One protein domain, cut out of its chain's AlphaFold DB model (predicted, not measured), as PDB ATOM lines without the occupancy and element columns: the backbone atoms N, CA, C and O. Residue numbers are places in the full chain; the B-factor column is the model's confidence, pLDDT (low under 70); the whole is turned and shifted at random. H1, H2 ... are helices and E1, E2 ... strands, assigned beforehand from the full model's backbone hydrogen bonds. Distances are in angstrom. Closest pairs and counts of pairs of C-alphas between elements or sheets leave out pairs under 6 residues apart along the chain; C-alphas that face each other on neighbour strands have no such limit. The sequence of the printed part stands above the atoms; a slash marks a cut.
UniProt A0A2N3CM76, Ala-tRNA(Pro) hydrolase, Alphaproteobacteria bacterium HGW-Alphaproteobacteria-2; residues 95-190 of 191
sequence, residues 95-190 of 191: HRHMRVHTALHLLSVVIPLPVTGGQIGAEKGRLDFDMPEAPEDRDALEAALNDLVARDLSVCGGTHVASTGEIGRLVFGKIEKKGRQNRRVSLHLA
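What this domain is: This is residues 95 to 190 of the 191 residues of the protein "Ala-tRNA(Pro) hydrolase" of Alphaproteobacteria bacterium HGW-Alphaproteobacteria-2 (UniProt A0A2N3CM76). A twisted wall of four antiparallel strands has two helices, H1 and H2, over one face, while its other face is bare. H1 lies over the inner strands E2 and E4 and H2 over the edge strand E3; the short helix H3 and the long loop of residues 151 to 163 gather at the end of the sheet where E2 and E3 begin. The 96 printed residues hold three named helices and four named strands, in the order H1 E1 E2 H2 H3 E3 E4, of mixed class, with sheet order E1 - E2 - E4 - E3. The whole is compact, with a radius of gyration of the C-alphas of 12.5 A, and elongated, spanning 37 by 24 by 21 A.

How they stand to each other: H1, residues 95 to 110, is on the sheet of E1 (115 to 120), E2 (124 to 130), E4 (182 to 189) and E3 (170 to 177), at a height over the sheet of 7.5 A. It runs along the strands, but only just, at 29 degrees to E2 on the local plane; its closest C-alphas to E2 are those of Val 100 and Gly 125, 5.9 A apart. E1 and E2 form a hairpin, with N 119 and O 126 at 3.0 A. E2 and E4 are antiparallel, with N 127 and O 185 at 3.0 A. H2, residues 138 to 150, is on the same face as H1, at a height of 8.5 A, and runs slantwise to the strands, at 37 degrees to E3 on the local plane. With residues 106 to 110 alone, H1 touches H2 at a steep tilt of 58 degrees, opposite ways; the closest C-alphas, of Val 110 and Leu 141, are 6.3 A apart. H3, residues 164 to 167, is not on the sheet; it touches H1, the C-alphas of Arg 99 and Ile 167 being closest at 4.6 A, and H2, those of Val 149 and Thr 164 at 4.8 A. E2, H2 H3 and E3 make a split strand-helix-strand unit, two strands running the same way with E4 between them, and its crossover is right-handed. E3 and E4 form a hairpin, with N 173 and O 186 at 2.8 A. In H1 and H2 every O i to N i+4 pair is within hydrogen-bond range; H3 is too short for such a pair.

Where its parts are: H1 begins at C-alpha 95 (-26.423, 26.078, -43.447) and is 22.9 A long. E1 measures 13.9 A, E2 20.5 A, H2 18.4 A, H3 5.6 A and E3 21.5 A. E4, 23.6 A, ends at C-alpha 189 (-31.644, 20.342, -34.259).

The domain as a whole: The C-alphas farthest apart, of Ala 162 and Arg 180, are 37.1 A apart. The printed part has no cut; the link from H2 to H3, 13 residues, is long. No printed residue has a pLDDT under 70.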
ATOM      1  N   HIS A  95     -26.918  27.393 -43.845       98.12
ATOM      2  CA  HIS A  95     -26.423  26.078 -43.447       98.12
ATOM      3  C   HIS A  95     -27.407  25.369 -42.509       98.12
ATOM      4  O   HIS A  95     -27.724  24.195 -42.684       98.12
ATOM      5  N   ARG A  96     -27.993  26.102 -41.559       98.00
ATOM      6  CA  ARG A  96     -29.064  25.592 -40.694       98.00
ATOM      7  C   ARG A  96     -30.302  25.134 -41.473       98.00
ATOM      8  O   ARG A  96     -30.835  24.061 -41.188       98.00
ATOM      9  N   HIS A  97     -30.730  25.884 -42.490       98.19
ATOM     10  CA  HIS A  97     -31.798  25.428 -43.386       98.19
ATOM     11  C   HIS A  97     -31.420  24.150 -44.135       98.19
ATOM     12  O   HIS A  97     -32.244  23.243 -44.197       98.19
ATOM     13  N   MET A  98     -30.192  24.051 -44.656       98.19
ATOM     14  CA  MET A  98     -29.697  22.850 -45.343       98.19
ATOM     15  C   MET A  98     -29.740  21.626 -44.420       98.19
ATOM     16  O   MET A  98     -30.259  20.583 -44.818       98.19
ATOM     17  N   ARG A  99     -29.283  21.767 -43.165       98.38
ATOM     18  CA  ARG A  99     -29.336  20.710 -42.137       98.38
ATOM     19  C   ARG A  99     -30.766  20.230 -41.901       98.38
ATOM     20  O   ARG A  99     -31.040  19.035 -41.997       98.38
ATOM     21  N   VAL A 100     -31.695  21.155 -41.644       98.19
ATOM     22  CA  VAL A 100     -33.109  20.816 -41.419       98.19
ATOM     23  C   VAL A 100     -33.734  20.199 -42.667       98.19
ATOM     24  O   VAL A 100     -34.440  19.202 -42.562       98.19
ATOM     25  N   HIS A 101     -33.473  20.746 -43.850       97.81
ATOM     26  CA  HIS A 101     -34.027  20.239 -45.100       97.81
ATOM     27  C   HIS A 101     -33.579  18.795 -45.364       97.81
ATOM     28  O   HIS A 101     -34.420  17.938 -45.632       97.81
ATOM     29  N   THR A 102     -32.288  18.491 -45.207       98.06
ATOM     30  CA  THR A 102     -31.789  17.113 -45.319       98.06
ATOM     31  C   THR A 102     -32.391  16.205 -44.238       98.06
ATOM     32  O   THR A 102     -32.807  15.089 -44.545       98.06
ATOM     33  N   ALA A 103     -32.544  16.688 -43.000       97.75
ATOM     34  CA  ALA A 103     -33.194  15.930 -41.928       97.75
ATOM     35  C   ALA A 103     -34.652  15.556 -42.252       97.75
ATOM     36  O   ALA A 103     -35.089  14.454 -41.926       97.75
ATOM     37  N   LEU A 104     -35.409  16.434 -42.923       97.69
ATOM     38  CA  LEU A 104     -36.780  16.126 -43.352       97.69
ATOM     39  C   LEU A 104     -36.821  15.037 -44.440       97.69
ATOM     40  O   LEU A 104     -37.748  14.226 -44.454       97.69
ATOM     41  N   HIS A 105     -35.812  14.943 -45.308       97.38
ATOM     42  CA  HIS A 105     -35.717  13.806 -46.235       97.38
ATOM     43  C   HIS A 105     -35.467  12.498 -45.495       97.38
ATOM     44  O   HIS A 105     -36.159  11.517 -45.756       97.38
ATOM     45  N   LEU A 106     -34.561  12.490 -44.511       97.31
ATOM     46  CA  LEU A 106     -34.352  11.308 -43.672       97.31
ATOM     47  C   LEU A 106     -35.613  10.938 -42.876       97.31
ATOM     48  O   LEU A 106     -35.926   9.757 -42.740       97.31
ATOM     49  N   LEU A 107     -36.395  11.928 -42.426       97.25
ATOM     50  CA  LEU A 107     -37.692  11.682 -41.790       97.25
ATOM     51  C   LEU A 107     -38.649  10.915 -42.712       97.25
ATOM     52  O   LEU A 107     -39.356  10.022 -42.255       97.25
ATOM     53  N   SER A 108     -38.646  11.240 -44.006       96.38
ATOM     54  CA  SER A 108     -39.458  10.548 -45.018       96.38
ATOM     55  C   SER A 108     -38.977   9.118 -45.298       96.38
ATOM     56  O   SER A 108     -39.732   8.313 -45.832       96.38
ATOM     57  N   VAL A 109     -37.731   8.784 -44.936       95.69
ATOM     58  CA  VAL A 109     -37.208   7.411 -45.001       95.69
ATOM     59  C   VAL A 109     -37.687   6.597 -43.800       95.69
ATOM     60  O   VAL A 109     -38.159   5.476 -43.975       95.69
ATOM     61  N   VAL A 110     -37.592   7.150 -42.585       96.38
ATOM     62  CA  VAL A 110     -37.994   6.434 -41.357       96.38
ATOM     63  C   VAL A 110     -39.514   6.363 -41.181       96.38
ATOM     64  O   VAL A 110     -40.014   5.446 -40.538       96.38
ATOM     65  N   ILE A 111     -40.260   7.295 -41.783       96.00
ATOM     66  CA  ILE A 111     -41.721   7.262 -41.889       96.00
ATOM     67  C   ILE A 111     -42.077   7.145 -43.378       96.00
ATOM     68  O   ILE A 111     -42.270   8.168 -44.039       96.00
ATOM     69  N   PRO A 112     -42.183   5.919 -43.924       94.94
ATOM     70  CA  PRO A 112     -42.387   5.679 -45.353       94.94
ATOM     71  C   PRO A 112     -43.863   5.854 -45.758       94.94
ATOM     72  O   PRO A 112     -44.473   4.975 -46.365       94.94
ATOM     73  N   LEU A 113     -44.454   6.988 -45.383       96.69
ATOM     74  CA  LEU A 113     -45.815   7.387 -45.736       96.69
ATOM     75  C   LEU A 113     -45.786   8.611 -46.663       96.69
ATOM     76  O   LEU A 113     -44.820   9.376 -46.639       96.69
ATOM     77  N   PRO A 114     -46.838   8.844 -47.469       97.50
ATOM     78  CA  PRO A 114     -46.885   9.996 -48.361       97.50
ATOM     79  C   PRO A 114     -46.765  11.324 -47.608       97.50
ATOM     80  O   PRO A 114     -47.531  11.606 -46.683       97.50
ATOM     81  N   VAL A 115     -45.833  12.172 -48.043       97.44
ATOM     82  CA  VAL A 115     -45.703  13.551 -47.561       97.44
ATOM     83  C   VAL A 115     -46.725  14.431 -48.282       97.44
ATOM     84  O   VAL A 115     -46.770  14.492 -49.507       97.44
ATOM     85  N   THR A 116     -47.533  15.143 -47.506       96.38
ATOM     86  CA  THR A 116     -48.603  16.047 -47.966       96.38
ATOM     87  C   THR A 116     -48.259  17.526 -47.776       96.38
ATOM     88  O   THR A 116     -48.931  18.397 -48.324       96.38
ATOM     89  N   GLY A 117     -47.201  17.827 -47.021       96.25
ATOM     90  CA  GLY A 117     -46.717  19.184 -46.800       96.25
ATOM     91  C   GLY A 117     -45.429  19.211 -45.986       96.25
ATOM     92  O   GLY A 117     -45.081  18.240 -45.318       96.25
ATOM     93  N   GLY A 118     -44.722  20.338 -46.025       96.88
ATOM     94  CA  GLY A 118     -43.472  20.518 -45.296       96.88
ATOM     95  C   GLY A 118     -43.186  21.984 -45.005       96.88
ATOM     96  O   GLY A 118     -43.634  22.878 -45.723       96.88
ATOM     97  N   GLN A 119     -42.461  22.238 -43.919       98.19
ATOM     98  CA  GLN A 119     -41.913  23.560 -43.632       98.19
ATOM     99  C   GLN A 119     -40.550  23.422 -42.967       98.19
ATOM    100  O   GLN A 119     -40.391  22.655 -42.017       98.19
ATOM    101  N   ILE A 120     -39.603  24.216 -43.450       98.25
ATOM    102  CA  ILE A 120     -38.237  24.301 -42.949       98.25
ATOM    103  C   ILE A 120     -38.086  25.614 -42.178       98.25
ATOM    104  O   ILE A 120     -38.672  26.641 -42.524       98.25
ATOM    105  N   GLY A 121     -37.302  25.568 -41.110       96.62
ATOM    106  CA  GLY A 121     -36.816  26.721 -40.365       96.62
ATOM    107  C   GLY A 121     -35.361  26.491 -39.962       96.62
ATOM    108  O   GLY A 121     -34.810  25.427 -40.227       96.62
ATOM    109  N   ALA A 122     -34.731  27.482 -39.332       94.75
ATOM    110  CA  ALA A 122     -33.311  27.406 -38.979       94.75
ATOM    111  C   ALA A 122     -33.008  26.382 -37.864       94.75
ATOM    112  O   ALA A 122     -31.950  25.774 -37.845       94.75
ATOM    113  N   GLU A 123     -33.934  26.163 -36.936       95.62
ATOM    114  CA  GLU A 123     -33.697  25.273 -35.781       95.62
ATOM    115  C   GLU A 123     -34.599  24.037 -35.789       95.62
ATOM    116  O   GLU A 123     -34.358  23.055 -35.090       95.62
ATOM    117  N   LYS A 124     -35.684  24.091 -36.561       96.88
ATOM    118  CA  LYS A 124     -36.707  23.052 -36.594       96.88
ATOM    119  C   LYS A 124     -37.362  22.971 -37.955       96.88
ATOM    120  O   LYS A 124     -37.505  23.978 -38.650       96.88
ATOM    121  N   GLY A 125     -37.842  21.785 -38.282       97.88
ATOM    122  CA  GLY A 125     -38.636  21.525 -39.470       97.88
ATOM    123  C   GLY A 125     -39.818  20.632 -39.148       97.88
ATOM    124  O   GLY A 125     -39.966  20.127 -38.034       97.88
ATOM    125  N   ARG A 126     -40.686  20.446 -40.134       98.19
ATOM    126  CA  ARG A 126     -41.781  19.489 -40.038       98.19
ATOM    127  C   ARG A 126     -42.164  18.930 -41.391       98.19
ATOM    128  O   ARG A 126     -42.067  19.636 -42.397       98.19
ATOM    129  N   LEU A 127     -42.718  17.729 -41.358       98.31
ATOM    130  CA  LEU A 127     -43.469  17.145 -42.459       98.31
ATOM    131  C   LEU A 127     -44.880  16.788 -42.001       98.31
ATOM    132  O   LEU A 127     -45.104  16.393 -40.856       98.31
ATOM    133  N   ASP A 128     -45.825  16.947 -42.916       97.81
ATOM    134  CA  ASP A 128     -47.199  16.493 -42.771       97.81
ATOM    135  C   ASP A 128     -47.355  15.216 -43.602       97.81
ATOM    136  O   ASP A 128     -47.117  15.234 -44.808       97.81
ATOM    137  N   PHE A 129     -47.764  14.118 -42.980       98.12
ATOM    138  CA  PHE A 129     -47.923  12.811 -43.615       98.12
ATOM    139  C   PHE A 129     -49.397  12.446 -43.765       98.12
ATOM    140  O   PHE A 129     -50.202  12.781 -42.888       98.12
ATOM    141  N   ASP A 130     -49.730  11.718 -44.832       97.62
ATOM    142  CA  ASP A 130     -50.948  10.908 -44.900       97.62
ATOM    143  C   ASP A 130     -50.785   9.711 -43.950       97.62
ATOM    144  O   ASP A 130     -50.160   8.699 -44.258       97.62
ATOM    145  N   MET A 131     -51.231   9.921 -42.717       96.81
ATOM    146  CA  MET A 131     -50.949   9.118 -41.541       96.81
ATOM    147  C   MET A 131     -52.187   9.137 -40.623       96.81
ATOM    148  O   MET A 131     -52.307  10.003 -39.744       96.81
ATOM    149  N   PRO A 132     -53.144   8.209 -40.811       94.06
ATOM    150  CA  PRO A 132     -54.353   8.141 -39.988       94.06
ATOM    151  C   PRO A 132     -54.037   7.840 -38.513       94.06
ATOM    152  O   PRO A 132     -54.605   8.453 -37.597       94.06
ATOM    153  N   GLU A 133     -53.071   6.960 -38.270       94.31
ATOM    154  CA  GLU A 133     -52.672   6.488 -36.943       94.31
ATOM    155  C   GLU A 133     -51.258   6.956 -36.608       94.31
ATOM    156  O   GLU A 133     -50.418   7.090 -37.490       94.31
ATOM    157  N   ALA A 134     -51.009   7.297 -35.343       92.44
ATOM    158  CA  ALA A 134     -49.666   7.707 -34.939       92.44
ATOM    159  C   ALA A 134     -48.732   6.487 -34.937       92.44
ATOM    160  O   ALA A 134     -49.208   5.391 -34.652       92.44
ATOM    161  N   PRO A 135     -47.422   6.671 -35.174       91.06
ATOM    162  CA  PRO A 135     -46.454   5.612 -34.942       91.06
ATOM    163  C   PRO A 135     -46.509   5.149 -33.484       91.06
ATOM    164  O   PRO A 135     -46.632   5.979 -32.579       91.06
ATOM    165  N   GLU A 136     -46.413   3.839 -33.272       88.00
ATOM    166  CA  GLU A 136     -46.474   3.232 -31.938       88.00
ATOM    167  C   GLU A 136     -45.218   3.537 -31.115       88.00
ATOM    168  O   GLU A 136     -45.318   3.823 -29.923       88.00
ATOM    169  N   ASP A 137     -44.048   3.540 -31.762       93.25
ATOM    170  CA  ASP A 137     -42.752   3.726 -31.113       93.25
ATOM    171  C   ASP A 137     -42.007   4.938 -31.687       93.25
ATOM    172  O   ASP A 137     -41.327   4.881 -32.715       93.25
ATOM    173  N   ARG A 138     -42.165   6.079 -31.015       92.88
ATOM    174  CA  ARG A 138     -41.466   7.321 -31.367       92.88
ATOM    175  C   ARG A 138     -39.963   7.228 -31.104       92.88
ATOM    176  O   ARG A 138     -39.196   7.822 -31.861       92.88
ATOM    177  N   ASP A 139     -39.553   6.531 -30.052       93.69
ATOM    178  CA  ASP A 139     -38.153   6.491 -29.633       93.69
ATOM    179  C   ASP A 139     -37.337   5.639 -30.616       93.69
ATOM    180  O   ASP A 139     -36.233   6.026 -31.003       93.69
ATOM    181  N   ALA A 140     -37.920   4.552 -31.132       94.81
ATOM    182  CA  ALA A 140     -37.335   3.780 -32.225       94.81
ATOM    183  C   ALA A 140     -37.172   4.607 -33.513       94.81
ATOM    184  O   ALA A 140     -36.147   4.489 -34.187       94.81
ATOM    185  N   LEU A 141     -38.137   5.473 -33.852       95.31
ATOM    186  CA  LEU A 141     -38.020   6.368 -35.011       95.31
ATOM    187  C   LEU A 141     -36.907   7.407 -34.832       95.31
ATOM    188  O   LEU A 141     -36.160   7.672 -35.775       95.31
ATOM    189  N   GLU A 142     -36.773   7.988 -33.637       96.62
ATOM    190  CA  GLU A 142     -35.681   8.916 -33.329       96.62
ATOM    191  C   GLU A 142     -34.315   8.226 -33.399       96.62
ATOM    192  O   GLU A 142     -33.373   8.782 -33.975       96.62
ATOM    193  N   ALA A 143     -34.212   7.006 -32.866       97.00
ATOM    194  CA  ALA A 143     -32.997   6.204 -32.935       97.00
ATOM    195  C   ALA A 143     -32.626   5.869 -34.388       97.00
ATOM    196  O   ALA A 143     -31.486   6.094 -34.789       97.00
ATOM    197  N   ALA A 144     -33.589   5.417 -35.199       96.88
ATOM    198  CA  ALA A 144     -33.373   5.127 -36.617       96.88
ATOM    199  C   ALA A 144     -32.938   6.372 -37.408       96.88
ATOM    200  O   ALA A 144     -32.064   6.297 -38.270       96.88
ATOM    201  N   LEU A 145     -33.514   7.537 -37.101       96.75
ATOM    202  CA  LEU A 145     -33.150   8.793 -37.750       96.75
ATOM    203  C   LEU A 145     -31.709   9.208 -37.422       96.75
ATOM    204  O   LEU A 145     -30.958   9.590 -38.318       96.75
ATOM    205  N   ASN A 146     -31.308   9.109 -36.152       98.12
ATOM    206  CA  ASN A 146     -29.941   9.426 -35.739       98.12
ATOM    207  C   ASN A 146     -28.920   8.371 -36.206       98.12
ATOM    208  O   ASN A 146     -27.774   8.732 -36.456       98.12
ATOM    209  N   ASP A 147     -29.315   7.108 -36.401       98.12
ATOM    210  CA  ASP A 147     -28.463   6.101 -37.052       98.12
ATOM    211  C   ASP A 147     -28.140   6.499 -38.504       98.12
ATOM    212  O   ASP A 147     -26.980   6.491 -38.915       98.12
ATOM    213  N   LEU A 148     -29.133   6.970 -39.270       97.94
ATOM    214  CA  LEU A 148     -28.911   7.481 -40.631       97.94
ATOM    215  C   LEU A 148     -27.991   8.712 -40.671       97.94
ATOM    216  O   LEU A 148     -27.194   8.855 -41.602       97.94
ATOM    217  N   VAL A 149     -28.079   9.590 -39.670       97.94
ATOM    218  CA  VAL A 149     -27.138  10.708 -39.493       97.94
ATOM    219  C   VAL A 149     -25.726  10.181 -39.229       97.94
ATOM    220  O   VAL A 149     -24.789  10.574 -39.916       97.94
ATOM    221  N   ALA A 150     -25.573   9.251 -38.283       98.00
ATOM    222  CA  ALA A 150     -24.277   8.704 -37.875       98.00
ATOM    223  C   ALA A 150     -23.550   7.937 -38.991       98.00
ATOM    224  O   ALA A 150     -22.327   7.816 -38.967       98.00
ATOM    225  N   ARG A 151     -24.291   7.436 -39.984       98.12
ATOM    226  CA  ARG A 151     -23.733   6.777 -41.172       98.12
ATOM    227  C   ARG A 151     -23.036   7.723 -42.154       98.12
ATOM    228  O   ARG A 151     -22.401   7.216 -43.073       98.12
ATOM    229  N   ASP A 152     -23.178   9.038 -41.980       98.00
ATOM    230  CA  ASP A 152     -22.494  10.080 -42.756       98.00
ATOM    231  C   ASP A 152     -22.562   9.870 -44.281       98.00
ATOM    232  O   ASP A 152     -21.576   9.906 -45.017       98.00
ATOM    233  N   LEU A 153     -23.766   9.573 -44.767       97.06
ATOM    234  CA  LEU A 153     -24.016   9.248 -46.165       97.06
ATOM    235  C   LEU A 153     -23.937  10.513 -47.019       97.06
ATOM    236  O   LEU A 153     -24.457  11.556 -46.628       97.06
ATOM    237  N   SER A 154     -23.349  10.412 -48.210       96.88
ATOM    238  CA  SER A 154     -23.329  11.519 -49.171       96.88
ATOM    239  C   SER A 154     -24.745  11.887 -49.629       96.88
ATOM    240  O   SER A 154     -25.585  11.016 -49.868       96.88
ATOM    241  N   VAL A 155     -24.991  13.189 -49.770       95.19
ATOM    242  CA  VAL A 155     -26.267  13.771 -50.194       95.19
ATOM    243  C   VAL A 155     -26.038  14.639 -51.431       95.19
ATOM    244  O   VAL A 155     -25.029  15.330 -51.549       95.19
ATOM    245  N   CYS A 156     -26.979  14.608 -52.376       86.19
ATOM    246  CA  CYS A 156     -26.898  15.379 -53.614       86.19
ATOM    247  C   CYS A 156     -28.214  16.096 -53.947       86.19
ATOM    248  O   CYS A 156     -29.301  15.598 -53.651       86.19
ATOM    249  N   GLY A 157     -28.102  17.220 -54.663       81.94
ATOM    250  CA  GLY A 157     -29.230  18.011 -55.161       81.94
ATOM    251  C   GLY A 157     -29.653  19.131 -54.208       81.94
ATOM    252  O   GLY A 157     -29.373  19.081 -53.021       81.94
ATOM    253  N   GLY A 158     -30.334  20.154 -54.734       85.56
ATOM    254  CA  GLY A 158     -30.907  21.242 -53.932       85.56
ATOM    255  C   GLY A 158     -29.917  21.975 -53.016       85.56
ATOM    256  O   GLY A 158     -28.705  21.919 -53.189       85.56
ATOM    257  N   THR A 159     -30.459  22.690 -52.030       93.19
ATOM    258  CA  THR A 159     -29.688  23.275 -50.927       93.19
ATOM    259  C   THR A 159     -29.684  22.291 -49.756       93.19
ATOM    260  O   THR A 159     -30.445  22.426 -48.797       93.19
ATOM    261  N   HIS A 160     -28.838  21.269 -49.870       97.38
ATOM    262  CA  HIS A 160     -28.609  20.232 -48.861       97.38
ATOM    263  C   HIS A 160     -27.176  20.281 -48.344       97.38
ATOM    264  O   HIS A 160     -26.276  20.706 -49.064       97.38
ATOM    265  N   VAL A 161     -26.970  19.821 -47.109       98.06
ATOM    266  CA  VAL A 161     -25.617  19.499 -46.629       98.06
ATOM    267  C   VAL A 161     -25.003  18.386 -47.482       98.06
ATOM    268  O   VAL A 161     -25.748  17.600 -48.067       98.06
ATOM    269  N   ALA A 162     -23.675  18.325 -47.576       97.38
ATOM    270  CA  ALA A 162     -22.964  17.384 -48.438       97.38
ATOM    271  C   ALA A 162     -23.013  15.948 -47.895       97.38
ATOM    272  O   ALA A 162     -22.995  14.992 -48.680       97.38
ATOM    273  N   SER A 163     -23.125  15.787 -46.574       98.12
ATOM    274  CA  SER A 163     -23.327  14.489 -45.934       98.12
ATOM    275  C   SER A 163     -24.338  14.517 -44.785       98.12
ATOM    276  O   SER A 163     -24.626  15.557 -44.188       98.12
ATOM    277  N   THR A 164     -24.912  13.357 -44.450       98.25
ATOM    278  CA  THR A 164     -25.886  13.263 -43.352       98.25
ATOM    279  C   THR A 164     -25.273  13.564 -41.986       98.25
ATOM    280  O   THR A 164     -26.008  14.012 -41.108       98.25
ATOM    281  N   GLY A 165     -23.957  13.410 -41.799       97.75
ATOM    282  CA  GLY A 165     -23.280  13.736 -40.544       97.75
ATOM    283  C   GLY A 165     -23.288  15.233 -40.221       97.75
ATOM    284  O   GLY A 165     -23.398  15.611 -39.054       97.75
ATOM    285  N   GLU A 166     -23.284  16.102 -41.239       97.94
ATOM    286  CA  GLU A 166     -23.363  17.563 -41.071       97.94
ATOM    287  C   GLU A 166     -24.706  18.037 -40.493       97.94
ATOM    288  O   GLU A 166     -24.812  19.147 -39.965       97.94
ATOM    289  N   ILE A 167     -25.746  17.195 -40.546       98.06
ATOM    290  CA  ILE A 167     -27.031  17.485 -39.901       98.06
ATOM    291  C   ILE A 167     -26.844  17.647 -38.390       98.06
ATOM    292  O   ILE A 167     -27.491  18.506 -37.789       98.06
ATOM    293  N   GLY A 168     -25.941  16.882 -37.776       96.88
ATOM    294  CA  GLY A 168     -25.800  16.800 -36.325       96.88
ATOM    295  C   GLY A 168     -26.965  16.062 -35.657       96.88
ATOM    296  O   GLY A 168     -27.825  15.474 -36.312       96.88
ATOM    297  N   ARG A 169     -26.989  16.074 -34.321       96.50
ATOM    298  CA  ARG A 169     -27.989  15.331 -33.545       96.50
ATOM    299  C   ARG A 169     -29.397  15.892 -33.765       96.50
ATOM    300  O   ARG A 169     -29.618  17.099 -33.651       96.50
ATOM    301  N   LEU A 170     -30.346  14.990 -34.000       97.00
ATOM    302  CA  LEU A 170     -31.759  15.304 -34.189       97.00
ATOM    303  C   LEU A 170     -32.591  14.862 -32.990       97.00
ATOM    304  O   LEU A 170     -32.353  13.803 -32.410       97.00
ATOM    305  N   VAL A 171     -33.607  15.661 -32.670       96.44
ATOM    306  CA  VAL A 171     -34.619  15.352 -31.654       96.44
ATOM    307  C   VAL A 171     -35.999  15.385 -32.302       96.44
ATOM    308  O   VAL A 171     -36.373  16.364 -32.959       96.44
ATOM    309  N   PHE A 172     -36.786  14.331 -32.100       94.12
ATOM    310  CA  PHE A 172     -38.192  14.308 -32.472       94.12
ATOM    311  C   PHE A 172     -38.961  15.337 -31.655       94.12
ATOM    312  O   PHE A 172     -38.890  15.384 -30.430       94.12
ATOM    313  N   GLY A 173     -39.746  16.152 -32.343       92.19
ATOM    314  CA  GLY A 173     -40.718  17.046 -31.741       92.19
ATOM    315  C   GLY A 173     -42.066  16.358 -31.535       92.19
ATOM    316  O   GLY A 173     -42.172  15.160 -31.270       92.19
ATOM    317  N   LYS A 174     -43.139  17.143 -31.652       92.62
ATOM    318  CA  LYS A 174     -44.514  16.657 -31.495       92.62
ATOM    319  C   LYS A 174     -45.000  15.922 -32.747       92.62
ATOM    320  O   LYS A 174     -44.690  16.337 -33.866       92.62
ATOM    321  N   ILE A 175     -45.842  14.911 -32.528       95.81
ATOM    322  CA  ILE A 175     -46.709  14.312 -33.549       95.81
ATOM    323  C   ILE A 175     -48.130  14.821 -33.307       95.81
ATOM    324  O   ILE A 175     -48.781  14.457 -32.329       95.81
ATOM    325  N   GLU A 176     -48.618  15.692 -34.182       96.31
ATOM    326  CA  GLU A 176     -49.905  16.364 -34.019       96.31
ATOM    327  C   GLU A 176     -50.918  15.879 -35.057       96.31
ATOM    328  O   GLU A 176     -50.622  15.825 -36.248       96.31
ATOM    329  N   LYS A 177     -52.157  15.611 -34.637       96.75
ATOM    330  CA  LYS A 177     -53.265  15.345 -35.563       96.75
ATOM    331  C   LYS A 177     -53.672  16.644 -36.273       96.75
ATOM    332  O   LYS A 177     -54.029  17.616 -35.612       96.75
ATOM    333  N   LYS A 178     -53.632  16.663 -37.610       96.12
ATOM    334  CA  LYS A 178     -54.046  17.799 -38.468       96.12
ATOM    335  C   LYS A 178     -55.278  17.490 -39.325       96.12
ATOM    336  O   LYS A 178     -55.648  18.271 -40.191       96.12
ATOM    337  N   GLY A 179     -55.936  16.368 -39.058       92.81
ATOM    338  CA  GLY A 179     -57.169  15.954 -39.712       92.81
ATOM    339  C   GLY A 179     -57.476  14.494 -39.407       92.81
ATOM    340  O   GLY A 179     -56.843  13.881 -38.549       92.81
ATOM    341  N   ARG A 180     -58.451  13.915 -40.116       91.88
ATOM    342  CA  ARG A 180     -58.745  12.476 -40.011       91.88
ATOM    343  C   ARG A 180     -57.623  11.613 -40.594       91.88
ATOM    344  O   ARG A 180     -57.430  10.503 -40.119       91.88
ATOM    345  N   GLN A 181     -56.935  12.098 -41.626       94.12
ATOM    346  CA  GLN A 181     -55.909  11.350 -42.362       94.12
ATOM    347  C   GLN A 181     -54.512  11.961 -42.237       94.12
ATOM    348  O   GLN A 181     -53.558  11.335 -42.653       94.12
ATOM    349  N   ASN A 182     -54.354  13.147 -41.638       96.69
ATOM    350  CA  ASN A 182     -53.071  13.847 -41.666       96.69
ATOM    351  C   ASN A 182     -52.499  14.019 -40.265       96.69
ATOM    352  O   ASN A 182     -53.193  14.476 -39.343       96.69
ATOM    353  N   ARG A 183     -51.204  13.740 -40.133       97.75
ATOM    354  CA  ARG A 183     -50.421  14.057 -38.939       97.75
ATOM    355  C   ARG A 183     -49.178  14.841 -39.302       97.75
ATOM    356  O   ARG A 183     -48.546  14.599 -40.321       97.75
ATOM    357  N   ARG A 184     -48.837  15.778 -38.432       97.94
ATOM    358  CA  ARG A 184     -47.647  16.611 -38.510       97.94
ATOM    359  C   ARG A 184     -46.592  16.057 -37.583       97.94
ATOM    360  O   ARG A 184     -46.856  15.952 -36.389       97.94
ATOM    361  N   VAL A 185     -45.411  15.779 -38.108       97.94
ATOM    362  CA  VAL A 185     -44.246  15.349 -37.336       97.94
ATOM    363  C   VAL A 185     -43.211  16.462 -37.392       97.94
ATOM    364  O   VAL A 185     -42.825  16.902 -38.474       97.94
ATOM    365  N   SER A 186     -42.803  16.960 -36.227       97.50
ATOM    366  CA  SER A 186     -41.769  17.996 -36.117       97.50
ATOM    367  C   SER A 186     -40.422  17.386 -35.741       97.50
ATOM    368  O   SER A 186     -40.381  16.398 -35.013       97.50
ATOM    369  N   LEU A 187     -39.334  18.008 -36.188       96.31
ATOM    370  CA  LEU A 187     -37.953  17.685 -35.827       96.31
ATOM    371  C   LEU A 187     -37.216  18.953 -35.411       96.31
ATOM    372  O   LEU A 187     -37.507  20.037 -35.922       96.31
ATOM    373  N   HIS A 188     -36.245  18.796 -34.518       96.94
ATOM    374  CA  HIS A 188     -35.396  19.862 -34.005       96.94
ATOM    375  C   HIS A 188     -33.925  19.472 -34.140       96.94
ATOM    376  O   HIS A 188     -33.570  18.313 -33.916       96.94
ATOM    377  N   LEU A 189     -33.084  20.448 -34.472       96.12
ATOM    378  CA  LEU A 189     -31.644  20.342 -34.259       96.12
ATOM    379  C   LEU A 189     -31.364  20.468 -32.750       96.12
ATOM    380  O   LEU A 189     -32.060  21.215 -32.060       96.12
ATOM    381  N   ALA A 190     -30.409  19.698 -32.226       91.25
ATOM    382  CA  ALA A 190     -30.142  19.614 -30.785       91.25
ATOM    383  C   ALA A 190     -29.038  20.562 -30.270       91.25
ATOM    384  O   ALA A 190     -28.695  20.483 -29.089       91.25
TER     385      ALA A 190